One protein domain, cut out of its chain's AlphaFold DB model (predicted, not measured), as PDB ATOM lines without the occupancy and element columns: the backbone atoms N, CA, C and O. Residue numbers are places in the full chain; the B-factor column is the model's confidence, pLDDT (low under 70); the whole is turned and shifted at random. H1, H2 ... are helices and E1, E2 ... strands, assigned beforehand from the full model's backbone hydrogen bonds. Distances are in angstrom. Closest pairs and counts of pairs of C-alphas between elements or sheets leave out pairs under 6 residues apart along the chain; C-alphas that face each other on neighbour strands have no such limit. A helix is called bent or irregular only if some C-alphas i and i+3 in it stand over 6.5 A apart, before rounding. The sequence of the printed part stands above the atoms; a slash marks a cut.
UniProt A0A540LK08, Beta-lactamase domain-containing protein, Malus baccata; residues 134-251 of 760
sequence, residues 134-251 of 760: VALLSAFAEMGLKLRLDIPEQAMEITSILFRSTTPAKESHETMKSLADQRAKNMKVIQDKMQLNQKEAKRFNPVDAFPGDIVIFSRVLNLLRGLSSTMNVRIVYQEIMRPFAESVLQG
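AT A GLANCE: This is residues 134 to 251 of the 760 residues of the protein "Beta-lactamase domain-containing protein" of Malus baccata (UniProt A0A540LK08). The longest helix, H3, and helix H5 come near each other at their ends as an open V, and H2 bridges the space between the two arms, with H1 at its beginning. At the far end of H3 the chain folds back through the short H4 and the strand E1 to H5, while residues 240 to 251, mostly in H6, stick out from this body. The printed part has 118 residues, with six named helices and one named strand in the order H1, H2, H3, H4, E1, H5, H6; the class is mostly helix. It is only just compact, close to loose, with a radius of gyration of the C-alphas of 16.0 A, and flat, spanning 42 by 41 by 22 A.

IN THESE COORDINATES: H3, residues 169 to 193, is 36.4 A long from first to last C-alpha and begins with C-alpha 169 at (-0.760, -2.461, 89.031). It is irregular: C-alphas 170 and 173 are 7.1 A apart. H5 holds residues 212 to 230 and is 27.6 A long. H2 holds residues 152 to 162 and is 15.9 A long. H1 holds residues 134 to 142, with C-alpha 134 at (6.039, 30.693, 97.277). H4 holds residues 198 to 203, and E1 holds residues 207 to 209. H6, residues 237 to 249, is 17.9 A long, ends with C-alpha 249 at (12.453, 21.154, 111.705) and is irregular, but only just: C-alphas 240 and 243 are 6.9 A apart.

HOW THE PARTS SIT: H3 and H5 only just touch, with 3 pairs of C-alphas within 8 A, and only at their ends, residues 169 to 172 and 229 to 230; their closest C-alphas, those of Ala 169 and Ser 229, are 4.7 A apart. They run opposite ways at a steep tilt of 39 degrees. H2 is close to H3 but not clearly touching, at a shallow tilt of 24 degrees, opposite ways; the closest C-alphas, those of Gln 154 and Asn 186, are 7.0 A apart. H2 is also close to H5 but not clearly touching, with the C-alphas of Leu 162 and Ser 218 closest at 7.1 A. H1 and H2 touch at a steep tilt of 53 degrees; their closest C-alphas, those of Val 134 and Pro 152, are 6.2 A apart. H4 is close to H3 but not clearly touching, with the C-alphas of Gln 191 and Ala 201 closest at 5.9 A. E1 pairs with no named strand, but residues 146 to 147 form a short antiparallel pairing with it. H6 is apart from H1, H2, H3, H4, E1 and H5. Every O i to N i+4 pair is within hydrogen-bond range in H1, H4 and H5; the counts are 6 of 7 in H2, 19 of 21 in H3 and 7 of 9 in H6.

THE WHOLE: The two C-alphas farthest apart, those of Gln 198 and Gly 251, are 48.7 A apart. The printed part has no cut and no long link. The mean pLDDT of the printed part is 70.4; 47 residues are under 70, among them 134 to 146, 208 to 214 and 239 to 251.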
ATOM      1  N   VAL A 134       4.876  29.843  97.549       51.97
ATOM      2  CA  VAL A 134       6.039  30.693  97.277       51.97
ATOM      3  C   VAL A 134       7.267  30.221  98.056       51.97
ATOM      4  O   VAL A 134       8.298  29.969  97.433       51.97
ATOM      5  N   ALA A 135       7.175  30.018  99.372       52.19
ATOM      6  CA  ALA A 135       8.306  29.528 100.162       52.19
ATOM      7  C   ALA A 135       8.694  28.097  99.786       52.19
ATOM      8  O   ALA A 135       9.879  27.770  99.722       52.19
ATOM      9  N   LEU A 136       7.718  27.240  99.477       57.72
ATOM     10  CA  LEU A 136       8.009  25.874  99.053       57.72
ATOM     11  C   LEU A 136       8.666  25.830  97.662       57.72
ATOM     12  O   LEU A 136       9.609  25.070  97.448       57.72
ATOM     13  N   LEU A 137       8.230  26.680  96.726       61.94
ATOM     14  CA  LEU A 137       8.910  26.862  95.442       61.94
ATOM     15  C   LEU A 137      10.297  27.478  95.606       61.94
ATOM     16  O   LEU A 137      11.202  27.091  94.870       61.94
ATOM     17  N   SER A 138      10.484  28.376  96.577       56.16
ATOM     18  CA  SER A 138      11.801  28.904  96.940       56.16
ATOM     19  C   SER A 138      12.721  27.787  97.421       56.16
ATOM     20  O   SER A 138      13.820  27.653  96.900       56.16
ATOM     21  N   ALA A 139      12.254  26.914  98.317       58.62
ATOM     22  CA  ALA A 139      13.027  25.761  98.775       58.62
ATOM     23  C   ALA A 139      13.385  24.811  97.616       58.62
ATOM     24  O   ALA A 139      14.511  24.328  97.520       58.62
ATOM     25  N   PHE A 140      12.462  24.569  96.680       64.25
ATOM     26  CA  PHE A 140      12.770  23.776  95.487       64.25
ATOM     27  C   PHE A 140      13.772  24.466  94.555       64.25
ATOM     28  O   PHE A 140      14.659  23.798  94.018       64.25
ATOM     29  N   ALA A 141      13.671  25.784  94.394       60.97
ATOM     30  CA  ALA A 141      14.632  26.578  93.641       60.97
ATOM     31  C   ALA A 141      16.018  26.583  94.309       60.97
ATOM     32  O   ALA A 141      17.016  26.457  93.600       60.97
ATOM     33  N   GLU A 142      16.087  26.634  95.643       56.72
ATOM     34  CA  GLU A 142      17.313  26.478  96.443       56.72
ATOM     35  C   GLU A 142      17.948  25.102  96.240       56.72
ATOM     36  O   GLU A 142      19.160  24.990  96.082       56.72
ATOM     37  N   MET A 143      17.130  24.052  96.138       59.16
ATOM     38  CA  MET A 143      17.597  22.714  95.765       59.16
ATOM     39  C   MET A 143      18.040  22.623  94.294       59.16
ATOM     40  O   MET A 143      18.590  21.601  93.889       59.16
ATOM     41  N   GLY A 144      17.801  23.668  93.493       57.94
ATOM     42  CA  GLY A 144      18.188  23.804  92.089       57.94
ATOM     43  C   GLY A 144      17.086  23.485  91.073       57.94
ATOM     44  O   GLY A 144      17.352  23.546  89.869       57.94
ATOM     45  N   LEU A 145      15.864  23.135  91.509       68.50
ATOM     46  CA  LEU A 145      14.708  22.894  90.633       68.50
ATOM     47  C   LEU A 145      14.145  24.236  90.154       68.50
ATOM     48  O   LEU A 145      13.439  24.925  90.885       68.50
ATOM     49  N   LYS A 146      14.437  24.600  88.906       65.44
ATOM     50  CA  LYS A 146      13.981  25.866  88.321       65.44
ATOM     51  C   LYS A 146      12.736  25.647  87.493       65.44
ATOM     52  O   LYS A 146      12.756  24.870  86.537       65.44
ATOM     53  N   LEU A 147      11.672  26.361  87.826       71.31
ATOM     54  CA  LEU A 147      10.424  26.338  87.076       71.31
ATOM     55  C   LEU A 147      10.329  27.599  86.220       71.31
ATOM     56  O   LEU A 147      10.583  28.697  86.703       71.31
ATOM     57  N   ARG A 148       9.935  27.433  84.956       64.06
ATOM     58  CA  ARG A 148       9.742  28.511  83.969       64.06
ATOM     59  C   ARG A 148       8.354  29.158  84.108       64.06
ATOM     60  O   ARG A 148       7.741  29.555  83.121       64.06
ATOM     61  N   LEU A 149       7.783  29.125  85.308       62.69
ATOM     62  CA  LEU A 149       6.399  29.505  85.570       62.69
ATOM     63  C   LEU A 149       6.349  30.590  86.633       62.69
ATOM     64  O   LEU A 149       6.566  30.312  87.808       62.69
ATOM     65  N   ASP A 150       5.918  31.778  86.226       60.66
ATOM     66  CA  ASP A 150       5.651  32.910  87.121       60.66
ATOM     67  C   ASP A 150       4.255  32.809  87.764       60.66
ATOM     68  O   ASP A 150       3.586  33.804  88.036       60.66
ATOM     69  N   ILE A 151       3.769  31.578  87.961       66.19
ATOM     70  CA  ILE A 151       2.448  31.298  88.520       66.19
ATOM     71  C   ILE A 151       2.591  30.199  89.589       66.19
ATOM     72  O   ILE A 151       2.677  29.013  89.242       66.19
ATOM     73  N   PRO A 152       2.651  30.573  90.884       61.69
ATOM     74  CA  PRO A 152       3.024  29.666  91.972       61.69
ATOM     75  C   PRO A 152       2.155  28.407  92.091       61.69
ATOM     76  O   PRO A 152       2.664  27.317  92.345       61.69
ATOM     77  N   GLU A 153       0.849  28.520  91.859       65.00
ATOM     78  CA  GLU A 153      -0.094  27.398  91.975       65.00
ATOM     79  C   GLU A 153       0.205  26.293  90.945       65.00
ATOM     80  O   GLU A 153       0.315  25.113  91.280       65.00
ATOM     81  N   GLN A 154       0.398  26.674  89.680       70.62
ATOM     82  CA  GLN A 154       0.648  25.744  88.575       70.62
ATOM     83  C   GLN A 154       2.069  25.176  88.654       70.62
ATOM     84  O   GLN A 154       2.293  24.002  88.354       70.62
ATOM     85  N   ALA A 155       3.027  25.986  89.107       69.38
ATOM     86  CA  ALA A 155       4.382  25.553  89.421       69.38
ATOM     87  C   ALA A 155       4.397  24.465  90.520       69.38
ATOM     88  O   ALA A 155       5.111  23.459  90.423       69.38
ATOM     89  N   MET A 156       3.541  24.604  91.529       70.56
ATOM     90  CA  MET A 156       3.414  23.631  92.611       70.56
ATOM     91  C   MET A 156       2.725  22.336  92.194       70.56
ATOM     92  O   MET A 156       3.171  21.256  92.593       70.56
ATOM     93  N   GLU A 157       1.718  22.392  91.323       69.75
ATOM     94  CA  GLU A 157       1.135  21.178  90.742       69.75
ATOM     95  C   GLU A 157       2.173  20.348  89.979       69.75
ATOM     96  O   GLU A 157       2.200  19.123  90.108       69.75
ATOM     97  N   ILE A 158       3.079  20.989  89.241       70.06
ATOM     98  CA  ILE A 158       4.162  20.291  88.533       70.06
ATOM     99  C   ILE A 158       5.104  19.598  89.511       70.06
ATOM    100  O   ILE A 158       5.505  18.455  89.287       70.06
ATOM    101  N   THR A 159       5.413  20.261  90.620       69.00
ATOM    102  CA  THR A 159       6.318  19.711  91.627       69.00
ATOM    103  C   THR A 159       5.663  18.584  92.428       69.00
ATOM    104  O   THR A 159       6.315  17.587  92.743       69.00
ATOM    105  N   SER A 160       4.349  18.645  92.660       69.31
ATOM    106  CA  SER A 160       3.588  17.574  93.322       69.31
ATOM    107  C   SER A 160       3.679  16.227  92.587       69.31
ATOM    108  O   SER A 160       3.726  15.165  93.214       69.31
ATOM    109  N   ILE A 161       3.807  16.253  91.254       72.00
ATOM    110  CA  ILE A 161       3.951  15.047  90.426       72.00
ATOM    111  C   ILE A 161       5.257  14.308  90.755       72.00
ATOM    112  O   ILE A 161       5.285  13.073  90.705       72.00
ATOM    113  N   LEU A 162       6.324  15.027  91.127       68.25
ATOM    114  CA  LEU A 162       7.606  14.424  91.510       68.25
ATOM    115  C   LEU A 162       7.472  13.578  92.780       68.25
ATOM    116  O   LEU A 162       8.032  12.482  92.830       68.25
ATOM    117  N   PHE A 163       6.663  14.022  93.746       69.94
ATOM    118  CA  PHE A 163       6.481  13.371  95.052       69.94
ATOM    119  C   PHE A 163       5.236  12.476  95.149       69.94
ATOM    120  O   PHE A 163       4.921  11.977  96.229       69.94
ATOM    121  N   ARG A 164       4.546  12.213  94.030       75.12
ATOM    122  CA  ARG A 164       3.347  11.360  94.012       75.12
ATOM    123  C   ARG A 164       3.614   9.957  94.574       75.12
ATOM    124  O   ARG A 164       4.663   9.358  94.293       75.12
ATOM    125  N   SER A 165       2.627   9.410  95.278       75.62
ATOM    126  CA  SER A 165       2.639   8.036  95.794       75.62
ATOM    127  C   SER A 165       2.760   6.994  94.676       75.62
ATOM    128  O   SER A 165       2.407   7.251  93.519       75.62
ATOM    129  N   THR A 166       3.262   5.803  95.008       77.94
ATOM    130  CA  THR A 166       3.202   4.660  94.083       77.94
ATOM    131  C   THR A 166       1.765   4.171  93.946       77.94
ATOM    132  O   THR A 166       0.948   4.332  94.856       77.94
ATOM    133  N   THR A 167       1.458   3.554  92.806       75.62
ATOM    134  CA  THR A 167       0.145   2.961  92.559       75.62
ATOM    135  C   THR A 167       0.258   1.471  92.239       75.62
ATOM    136  O   THR A 167       1.136   1.074  91.463       75.62
ATOM    137  N   PRO A 168      -0.609   0.629  92.833       76.50
ATOM    138  CA  PRO A 168      -0.665  -0.791  92.507       76.50
ATOM    139  C   PRO A 168      -1.011  -1.024  91.027       76.50
ATOM    140  O   PRO A 168      -1.676  -0.197  90.398       76.50
ATOM    141  N   ALA A 169      -0.600  -2.165  90.461       74.31
ATOM    142  CA  ALA A 169      -0.760  -2.461  89.031       74.31
ATOM    143  C   ALA A 169      -2.204  -2.308  88.514       74.31
ATOM    144  O   ALA A 169      -2.410  -1.826  87.401       74.31
ATOM    145  N   LYS A 170      -3.205  -2.657  89.335       73.75
ATOM    146  CA  LYS A 170      -4.631  -2.555  88.976       73.75
ATOM    147  C   LYS A 170      -5.127  -1.112  88.816       73.75
ATOM    148  O   LYS A 170      -6.022  -0.870  88.021       73.75
ATOM    149  N   GLU A 171      -4.513  -0.162  89.518       75.62
ATOM    150  CA  GLU A 171      -4.902   1.259  89.541       75.62
ATOM    151  C   GLU A 171      -3.977   2.128  88.670       75.62
ATOM    152  O   GLU A 171      -4.251   3.303  88.409       75.62
ATOM    153  N   SER A 172      -2.863   1.559  88.194       69.00
ATOM    154  CA  SER A 172      -1.843   2.276  87.427       69.00
ATOM    155  C   SER A 172      -2.401   2.886  86.141       69.00
ATOM    156  O   SER A 172      -2.000   3.987  85.767       69.00
ATOM    157  N   HIS A 173      -3.318   2.195  85.457       72.88
ATOM    158  CA  HIS A 173      -3.888   2.685  84.202       72.88
ATOM    159  C   HIS A 173      -4.803   3.898  84.426       72.88
ATOM    160  O   HIS A 173      -4.712   4.886  83.696       72.88
ATOM    161  N   GLU A 174      -5.665   3.857  85.442       76.06
ATOM    162  CA  GLU A 174      -6.547   4.979  85.793       76.06
ATOM    163  C   GLU A 174      -5.749   6.176  86.308       76.06
ATOM    164  O   GLU A 174      -6.003   7.312  85.912       76.06
ATOM    165  N   THR A 175      -4.706   5.918  87.098       72.44
ATOM    166  CA  THR A 175      -3.806   6.962  87.600       72.44
ATOM    167  C   THR A 175      -3.056   7.647  86.456       72.44
ATOM    168  O   THR A 175      -3.000   8.874  86.404       72.44
ATOM    169  N   MET A 176      -2.502   6.884  85.501       71.06
ATOM    170  CA  MET A 176      -1.831   7.464  84.330       71.06
ATOM    171  C   MET A 176      -2.790   8.273  83.456       71.06
ATOM    172  O   MET A 176      -2.394   9.315  82.935       71.06
ATOM    173  N   LYS A 177      -4.042   7.824  83.327       79.12
ATOM    174  CA  LYS A 177      -5.087   8.559  82.611       79.12
ATOM    175  C   LYS A 177      -5.413   9.882  83.309       79.12
ATOM    176  O   LYS A 177      -5.324  10.928  82.680       79.12
ATOM    177  N   SER A 178      -5.667   9.852  84.617       78.94
ATOM    178  CA  SER A 178      -5.922  11.051  85.426       78.94
ATOM    179  C   SER A 178      -4.772  12.064  85.353       78.94
ATOM    180  O   SER A 178      -5.010  13.254  85.169       78.94
ATOM    181  N   LEU A 179      -3.521  11.599  85.403       72.00
ATOM    182  CA  LEU A 179      -2.338  12.452  85.262       72.00
ATOM    183  C   LEU A 179      -2.206  13.067  83.865       72.00
ATOM    184  O   LEU A 179      -1.781  14.215  83.740       72.00
ATOM    185  N   ALA A 180      -2.534  12.312  82.813       77.19
ATOM    186  CA  ALA A 180      -2.534  12.828  81.448       77.19
ATOM    187  C   ALA A 180      -3.607  13.914  81.269       77.19
ATOM    188  O   ALA A 180      -3.312  14.973  80.711       77.19
ATOM    189  N   ASP A 181      -4.803  13.688  81.816       79.75
ATOM    190  CA  ASP A 181      -5.916  14.640  81.790       79.75
ATOM    191  C   ASP A 181      -5.581  15.917  82.583       79.75
ATOM    192  O   ASP A 181      -5.790  17.033  82.101       79.75
ATOM    193  N   GLN A 182      -4.973  15.773  83.767       72.75
ATOM    194  CA  GLN A 182      -4.530  16.901  84.590       72.75
ATOM    195  C   GLN A 182      -3.409  17.694  83.905       72.75
ATOM    196  O   GLN A 182      -3.462  18.921  83.846       72.75
ATOM    197  N   ARG A 183      -2.436  17.016  83.281       73.75
ATOM    198  CA  ARG A 183      -1.373  17.673  82.504       73.75
ATOM    199  C   ARG A 183      -1.932  18.462  81.319       73.75
ATOM    200  O   ARG A 183      -1.458  19.564  81.054       73.75
ATOM    201  N   ALA A 184      -2.928  17.920  80.619       79.06
ATOM    202  CA  ALA A 184      -3.586  18.609  79.511       79.06
ATOM    203  C   ALA A 184      -4.345  19.858  79.988       79.06
ATOM    204  O   ALA A 184      -4.238  20.918  79.369       79.06
ATOM    205  N   LYS A 185      -5.055  19.758  81.119       79.06
ATOM    206  CA  LYS A 185      -5.753  20.889  81.746       79.06
ATOM    207  C   LYS A 185      -4.778  21.995  82.159       79.06
ATOM    208  O   LYS A 185      -5.004  23.155  81.824       79.06
ATOM    209  N   ASN A 186      -3.672  21.635  82.804       73.56
ATOM    210  CA  ASN A 186      -2.671  22.591  83.276       73.56
ATOM    211  C   ASN A 186      -1.959  23.287  82.116       73.56
ATOM    212  O   ASN A 186      -1.772  24.500  82.148       73.56
ATOM    213  N   MET A 187      -1.629  22.545  81.056       74.44
ATOM    214  CA  MET A 187      -1.026  23.126  79.856       74.44
ATOM    215  C   MET A 187      -1.960  24.125  79.168       74.44
ATOM    216  O   MET A 187      -1.493  25.143  78.670       74.44
ATOM    217  N   LYS A 188      -3.275  23.877  79.184       79.69
ATOM    218  CA  LYS A 188      -4.264  24.817  78.647       79.69
ATOM    219  C   LYS A 188      -4.305  26.123  79.449       79.69
ATOM    220  O   LYS A 188      -4.285  27.194  78.862       79.69
ATOM    221  N   VAL A 189      -4.272  26.040  80.781       77.12
ATOM    222  CA  VAL A 189      -4.211  27.227  81.657       77.12
ATOM    223  C   VAL A 189      -2.924  28.024  81.433       77.12
ATOM    224  O   VAL A 189      -2.972  29.249  81.360       77.12
ATOM    225  N   ILE A 190      -1.783  27.341  81.304       72.69
ATOM    226  CA  ILE A 190      -0.492  27.975  80.998       72.69
ATOM    227  C   ILE A 190      -0.551  28.654  79.628       72.69
ATOM    228  O   ILE A 190      -0.146  29.805  79.504       72.69
ATOM    229  N   GLN A 191      -1.094  27.971  78.617       79.56
ATOM    230  CA  GLN A 191      -1.252  28.511  77.270       79.56
ATOM    231  C   GLN A 191      -2.093  29.794  77.263       79.56
ATOM    232  O   GLN A 191      -1.681  30.774  76.646       79.56
ATOM    233  N   ASP A 192      -3.228  29.800  77.966       77.62
ATOM    234  CA  ASP A 192      -4.142  30.943  78.018       77.62
ATOM    235  C   ASP A 192      -3.535  32.121  78.805       77.62
ATOM    236  O   ASP A 192      -3.608  33.265  78.359       77.62
ATOM    237  N   LYS A 193      -2.884  31.858  79.951       70.50
ATOM    238  CA  LYS A 193      -2.253  32.908  80.775       70.50
ATOM    239  C   LYS A 193      -0.997  33.505  80.138       70.50
ATOM    240  O   LYS A 193      -0.780  34.703  80.257       70.50
ATOM    241  N   MET A 194      -0.179  32.687  79.474       70.38
ATOM    242  CA  MET A 194       1.060  33.127  78.815       70.38
ATOM    243  C   MET A 194       0.858  33.514  77.342       70.38
ATOM    244  O   MET A 194       1.832  33.818  76.661       70.38
ATOM    245  N   GLN A 195      -0.385  33.490  76.842       77.56
ATOM    246  CA  GLN A 195      -0.751  33.842  75.462       77.56
ATOM    247  C   GLN A 195       0.051  33.073  74.391       77.56
ATOM    248  O   GLN A 195       0.369  33.598  73.324       77.56
ATOM    249  N   LEU A 196       0.379  31.805  74.663       77.88
ATOM    250  CA  LEU A 196       1.219  30.993  73.779       77.88
ATOM    251  C   LEU A 196       0.432  30.498  72.561       77.88
ATOM    252  O   LEU A 196      -0.688  29.979  72.670       77.88
ATOM    253  N   ASN A 197       1.053  30.544  71.383       81.62
ATOM    254  CA  ASN A 197       0.463  29.923  70.199       81.62
ATOM    255  C   ASN A 197       0.553  28.379  70.269       81.62
ATOM    256  O   ASN A 197       1.304  27.798  71.053       81.62
ATOM    257  N   GLN A 198      -0.212  27.662  69.434       74.00
ATOM    258  CA  GLN A 198      -0.265  26.187  69.490       74.00
ATOM    259  C   GLN A 198       1.097  25.496  69.280       74.00
ATOM    260  O   GLN A 198       1.290  24.367  69.742       74.00
ATOM    261  N   LYS A 199       2.031  26.122  68.551       78.00
ATOM    262  CA  LYS A 199       3.377  25.568  68.335       78.00
ATOM    263  C   LYS A 199       4.274  25.794  69.551       78.00
ATOM    264  O   LYS A 199       5.020  24.885  69.911       78.00
ATOM    265  N   GLU A 200       4.170  26.954  70.188       75.31
ATOM    266  CA  GLU A 200       4.874  27.302  71.424       75.31
ATOM    267  C   GLU A 200       4.383  26.465  72.599       75.31
ATOM    268  O   GLU A 200       5.200  25.842  73.270       75.31
ATOM    269  N   ALA A 201       3.068  26.325  72.779       74.25
ATOM    270  CA  ALA A 201       2.485  25.508  73.844       74.25
ATOM    271  C   ALA A 201       2.946  24.037  73.776       74.25
ATOM    272  O   ALA A 201       3.224  23.415  74.798       74.25
ATOM    273  N   LYS A 202       3.109  23.477  72.567       75.56
ATOM    274  CA  LYS A 202       3.642  22.112  72.379       75.56
ATOM    275  C   LYS A 202       5.126  21.968  72.729       75.56
ATOM    276  O   LYS A 202       5.566  20.854  73.005       75.56
ATOM    277  N   ARG A 203       5.901  23.052  72.659       74.75
ATOM    278  CA  ARG A 203       7.349  23.073  72.941       74.75
ATOM    279  C   ARG A 203       7.678  23.632  74.325       74.75
ATOM    280  O   ARG A 203       8.836  23.575  74.734       74.75
ATOM    281  N   PHE A 204       6.685  24.158  75.032       72.62
ATOM    282  CA  PHE A 204       6.855  24.746  76.345       72.62
ATOM    283  C   PHE A 204       7.217  23.668  77.370       72.62
ATOM    284  O   PHE A 204       6.443  22.747  77.643       72.62
ATOM    285  N   ASN A 205       8.419  23.783  77.933       74.38
ATOM    286  CA  ASN A 205       8.819  23.008  79.094       74.38
ATOM    287  C   ASN A 205       8.659  23.896  80.334       74.38
ATOM    288  O   ASN A 205       9.348  24.913  80.423       74.38
ATOM    289  N   PRO A 206       7.775  23.536  81.277       69.44
ATOM    290  CA  PRO A 206       7.570  24.327  82.483       69.44
ATOM    291  C   PRO A 206       8.713  24.196  83.501       69.44
ATOM    292  O   PRO A 206       8.719  24.922  84.490       69.44
ATOM    293  N   VAL A 207       9.665  23.280  83.287       70.94
ATOM    294  CA  VAL A 207      10.879  23.150  84.102       70.94
ATOM    295  C   VAL A 207      12.080  23.598  83.277       70.94
ATOM    296  O   VAL A 207      12.370  23.025  82.226       70.94
ATOM    297  N   ASP A 208      12.778  24.610  83.773       68.12
ATOM    298  CA  ASP A 208      13.983  25.173  83.169       68.12
ATOM    299  C   ASP A 208      15.229  24.352  83.466       68.12
ATOM    300  O   ASP A 208      16.056  24.124  82.583       68.12
ATOM    301  N   ALA A 209      15.360  23.897  84.709       66.25
ATOM    302  CA  ALA A 209      16.500  23.111  85.144       66.25
ATOM    303  C   ALA A 209      16.085  22.104  86.211       66.25
ATOM    304  O   ALA A 209      15.323  22.421  87.125       66.25
ATOM    305  N   PHE A 210      16.638  20.898  86.098       69.31
ATOM    306  CA  PHE A 210      16.642  19.919  87.173       69.31
ATOM    307  C   PHE A 210      18.058  19.858  87.766       69.31
ATOM    308  O   PHE A 210      19.011  19.691  87.004       69.31
ATOM    309  N   PRO A 211      18.218  19.948  89.092       68.88
ATOM    310  CA  PRO A 211      19.497  19.723  89.753       68.88
ATOM    311  C   PRO A 211      19.934  18.268  89.540       68.88
ATOM    312  O   PRO A 211      19.100  17.361  89.476       68.88
ATOM    313  N   GLY A 212      21.241  18.026  89.411       64.56
ATOM    314  CA  GLY A 212      21.773  16.686  89.117       64.56
ATOM    315  C   GLY A 212      21.266  15.622  90.097       64.56
ATOM    316  O   GLY A 212      20.841  14.537  89.684       64.56
ATOM    317  N   ASP A 213      21.180  15.984  91.376       66.06
ATOM    318  CA  ASP A 213      20.695  15.111  92.441       66.06
ATOM    319  C   ASP A 213      19.207  14.780  92.302       66.06
ATOM    320  O   ASP A 213      18.829  13.624  92.487       66.06
ATOM    321  N   ILE A 214      18.351  15.723  91.879       69.19
ATOM    322  CA  ILE A 214      16.926  15.410  91.677       69.19
ATOM    323  C   ILE A 214      16.709  14.518  90.457       69.19
ATOM    324  O   ILE A 214      15.730  13.778  90.412       69.19
ATOM    325  N   VAL A 215      17.599  14.555  89.457       70.12
ATOM    326  CA  VAL A 215      17.528  13.637  88.310       70.12
ATOM    327  C   VAL A 215      17.814  12.212  88.770       70.12
ATOM    328  O   VAL A 215      17.077  11.293  88.405       70.12
ATOM    329  N   ILE A 216      18.847  12.023  89.596       72.31
ATOM    330  CA  ILE A 216      19.168  10.725  90.207       72.31
ATOM    331  C   ILE A 216      18.011  10.286  91.104       72.31
ATOM    332  O   ILE A 216      17.479   9.188  90.934       72.31
ATOM    333  N   PHE A 217      17.554  11.171  91.983       70.69
ATOM    334  CA  PHE A 217      16.438  10.940  92.886       70.69
ATOM    335  C   PHE A 217      15.155  10.542  92.134       70.69
ATOM    336  O   PHE A 217      14.531   9.532  92.447       70.69
ATOM    337  N   SER A 218      14.803  11.261  91.066       71.31
ATOM    338  CA  SER A 218      13.640  10.979  90.216       71.31
ATOM    339  C   SER A 218      13.774   9.647  89.472       71.31
ATOM    340  O   SER A 218      12.807   8.888  89.376       71.31
ATOM    341  N   ARG A 219      14.974   9.302  88.984       77.75
ATOM    342  CA  ARG A 219      15.243   7.984  88.380       77.75
ATOM    343  C   ARG A 219      15.052   6.861  89.394       77.75
ATOM    344  O   ARG A 219      14.375   5.884  89.077       77.75
ATOM    345  N   VAL A 220      15.578   7.020  90.608       79.06
ATOM    346  CA  VAL A 220      15.409   6.056  91.706       79.06
ATOM    347  C   VAL A 220      13.934   5.918  92.077       79.06
ATOM    348  O   VAL A 220      13.419   4.801  92.116       79.06
ATOM    349  N   LEU A 221      13.212   7.028  92.249       77.44
ATOM    350  CA  LEU A 221      11.774   7.004  92.519       77.44
ATOM    351  C   LEU A 221      10.985   6.301  91.411       77.44
ATOM    352  O   LEU A 221      10.066   5.541  91.704       77.44
ATOM    353  N   ASN A 222      11.326   6.515  90.141       77.81
ATOM    354  CA  ASN A 222      10.641   5.857  89.028       77.81
ATOM    355  C   ASN A 222      10.916   4.346  88.976       77.81
ATOM    356  O   ASN A 222       9.991   3.579  88.707       77.81
ATOM    357  N   LEU A 223      12.135   3.905  89.299       81.75
ATOM    358  CA  LEU A 223      12.450   2.480  89.449       81.75
ATOM    359  C   LEU A 223      11.670   1.856  90.612       81.75
ATOM    360  O   LEU A 223      11.023   0.821  90.438       81.75
ATOM    361  N   LEU A 224      11.658   2.519  91.772       77.25
ATOM    362  CA  LEU A 224      10.904   2.079  92.947       77.25
ATOM    363  C   LEU A 224       9.394   2.045  92.683       77.25
ATOM    364  O   LEU A 224       8.720   1.126  93.141       77.25
ATOM    365  N   ARG A 225       8.856   2.995  91.909       79.00
ATOM    366  CA  ARG A 225       7.452   2.992  91.459       79.00
ATOM    367  C   ARG A 225       7.139   1.775  90.595       79.00
ATOM    368  O   ARG A 225       6.127   1.123  90.835       79.00
ATOM    369  N   GLY A 226       7.997   1.453  89.625       80.12
ATOM    370  CA  GLY A 226       7.845   0.267  88.774       80.12
ATOM    371  C   GLY A 226       7.870  -1.036  89.578       80.12
ATOM    372  O   GLY A 226       7.003  -1.898  89.406       80.12
ATOM    373  N   LEU A 227       8.811  -1.142  90.518       80.88
ATOM    374  CA  LEU A 227       8.903  -2.270  91.443       80.88
ATOM    375  C   LEU A 227       7.656  -2.376  92.333       80.88
ATOM    376  O   LEU A 227       7.056  -3.442  92.424       80.88
ATOM    377  N   SER A 228       7.212  -1.263  92.919       79.25
ATOM    378  CA  SER A 228       6.025  -1.214  93.786       79.25
ATOM    379  C   SER A 228       4.745  -1.583  93.036       79.25
ATOM    380  O   SER A 228       3.901  -2.293  93.574       79.25
ATOM    381  N   SER A 229       4.619  -1.162  91.774       79.94
ATOM    382  CA  SER A 229       3.506  -1.553  90.905       79.94
ATOM    383  C   SER A 229       3.512  -3.065  90.649       79.94
ATOM    384  O   SER A 229       2.479  -3.714  90.801       79.94
ATOM    385  N   THR A 230       4.690  -3.641  90.378       81.19
ATOM    386  CA  THR A 230       4.883  -5.088  90.155       81.19
ATOM    387  C   THR A 230       4.595  -5.908  91.415       81.19
ATOM    388  O   THR A 230       3.994  -6.974  91.340       81.19
ATOM    389  N   MET A 231       4.986  -5.392  92.581       81.75
ATOM    390  CA  MET A 231       4.754  -6.017  93.886       81.75
ATOM    391  C   MET A 231       3.360  -5.725  94.461       81.75
ATOM    392  O   MET A 231       3.018  -6.255  95.513       81.75
ATOM    393  N   ASN A 232       2.550  -4.904  93.782       80.19
ATOM    394  CA  ASN A 232       1.221  -4.482  94.227       80.19
ATOM    395  C   ASN A 232       1.227  -3.779  95.605       80.19
ATOM    396  O   ASN A 232       0.336  -3.988  96.426       80.19
ATOM    397  N   VAL A 233       2.231  -2.931  95.848       78.62
ATOM    398  CA  VAL A 233       2.428  -2.184  97.102       78.62
ATOM    399  C   VAL A 233       2.267  -0.680  96.867       78.62
ATOM    400  O   VAL A 233       2.738  -0.127  95.868       78.62
ATOM    401  N   ARG A 234       1.620   0.000  97.817       78.50
ATOM    402  CA  ARG A 234       1.496   1.461  97.859       78.50
ATOM    403  C   ARG A 234       2.519   2.034  98.837       78.50
ATOM    404  O   ARG A 234       2.526   1.672 100.006       78.50
ATOM    405  N   ILE A 235       3.359   2.937  98.352       76.00
ATOM    406  CA  ILE A 235       4.373   3.656  99.118       76.00
ATOM    407  C   ILE A 235       4.083   5.148  98.979       76.00
ATOM    408  O   ILE A 235       3.996   5.678  97.865       76.00
ATOM    409  N   VAL A 236       3.940   5.823 100.117       78.88
ATOM    410  CA  VAL A 236       3.764   7.275 100.199       78.88
ATOM    411  C   VAL A 236       5.121   7.892 100.531       78.88
ATOM    412  O   VAL A 236       5.565   7.880 101.672       78.88
ATOM    413  N   TYR A 237       5.815   8.420  99.522       71.00
ATOM    414  CA  TYR A 237       7.183   8.929  99.696       71.00
ATOM    415  C   TYR A 237       7.282  10.074 100.706       71.00
ATOM    416  O   TYR A 237       8.269  10.169 101.428       71.00
ATOM    417  N   GLN A 238       6.240  10.902 100.806       70.44
ATOM    418  CA  GLN A 238       6.173  11.970 101.801       70.44
ATOM    419  C   GLN A 238       6.168  11.435 103.238       70.44
ATOM    420  O   GLN A 238       6.741  12.071 104.110       70.44
ATOM    421  N   GLU A 239       5.584  10.260 103.497       68.88
ATOM    422  CA  GLU A 239       5.615   9.642 104.831       68.88
ATOM    423  C   GLU A 239       6.996   9.091 105.173       68.88
ATOM    424  O   GLU A 239       7.414   9.167 106.322       68.88
ATOM    425  N   ILE A 240       7.736   8.609 104.172       69.25
ATOM    426  CA  ILE A 240       9.128   8.172 104.347       69.25
ATOM    427  C   ILE A 240      10.037   9.370 104.638       69.25
ATOM    428  O   ILE A 240      10.940   9.274 105.462       69.25
ATOM    429  N   MET A 241       9.802  10.501 103.971       65.12
ATOM    430  CA  MET A 241      10.571  11.733 104.172       65.12
ATOM    431  C   MET A 241      10.204  12.470 105.457       65.12
ATOM    432  O   MET A 241      11.051  13.169 106.008       65.12
ATOM    433  N   ARG A 242       8.961  12.319 105.935       66.44
ATOM    434  CA  ARG A 242       8.423  13.001 107.117       66.44
ATOM    435  C   ARG A 242       9.358  12.953 108.332       66.44
ATOM    436  O   ARG A 242       9.683  14.036 108.795       66.44
ATOM    437  N   PRO A 243       9.850  11.800 108.824       53.91
ATOM    438  CA  PRO A 243      10.714  11.774 110.009       53.91
ATOM    439  C   PRO A 243      12.040  12.524 109.807       53.91
ATOM    440  O   PRO A 243      12.568  13.112 110.746       53.91
ATOM    441  N   PHE A 244      12.569  12.564 108.580       57.19
ATOM    442  CA  PHE A 244      13.767  13.346 108.264       57.19
ATOM    443  C   PHE A 244      13.459  14.843 108.231       57.19
ATOM    444  O   PHE A 244      14.203  15.625 108.811       57.19
ATOM    445  N   ALA A 245      12.340  15.238 107.615       61.31
ATOM    446  CA  ALA A 245      11.857  16.617 107.626       61.31
ATOM    447  C   ALA A 245      11.547  17.097 109.055       61.31
ATOM    448  O   ALA A 245      11.942  18.192 109.434       61.31
ATOM    449  N   GLU A 246      10.913  16.260 109.876       52.44
ATOM    450  CA  GLU A 246      10.671  16.510 111.299       52.44
ATOM    451  C   GLU A 246      11.988  16.660 112.058       52.44
ATOM    452  O   GLU A 246      12.135  17.613 112.811       52.44
ATOM    453  N   SER A 247      12.982  15.806 111.804       50.06
ATOM    454  CA  SER A 247      14.325  15.946 112.379       50.06
ATOM    455  C   SER A 247      14.999  17.267 111.979       50.06
ATOM    456  O   SER A 247      15.654  17.895 112.810       50.06
ATOM    457  N   VAL A 248      14.830  17.730 110.733       53.66
ATOM    458  CA  VAL A 248      15.319  19.047 110.274       53.66
ATOM    459  C   VAL A 248      14.626  20.171 111.040       53.66
ATOM    460  O   VAL A 248      15.285  21.056 111.583       53.66
ATOM    461  N   LEU A 249      13.295  20.120 111.104       52.78
ATOM    462  CA  LEU A 249      12.453  21.154 111.705       52.78
ATOM    463  C   LEU A 249      12.588  21.213 113.231       52.78
ATOM    464  O   LEU A 249      12.528  22.290 113.812       52.78
ATOM    465  N   GLN A 250      12.837  20.074 113.877       52.97
ATOM    466  CA  GLN A 250      13.148  19.968 115.304       52.97
ATOM    467  C   GLN A 250      14.587  20.403 115.627       52.97
ATOM    468  O   GLN A 250      14.976  20.414 116.792       52.97
ATOM    469  N   GLY A 251      15.386  20.773 114.618       49.28
ATOM    470  CA  GLY A 251      16.760  21.239 114.803       49.28
ATOM    471  C   GLY A 251      17.758  20.127 115.138       49.28
ATOM    472  O   GLY A 251      18.830  20.424 115.663       49.28
TER     473      GLY A 251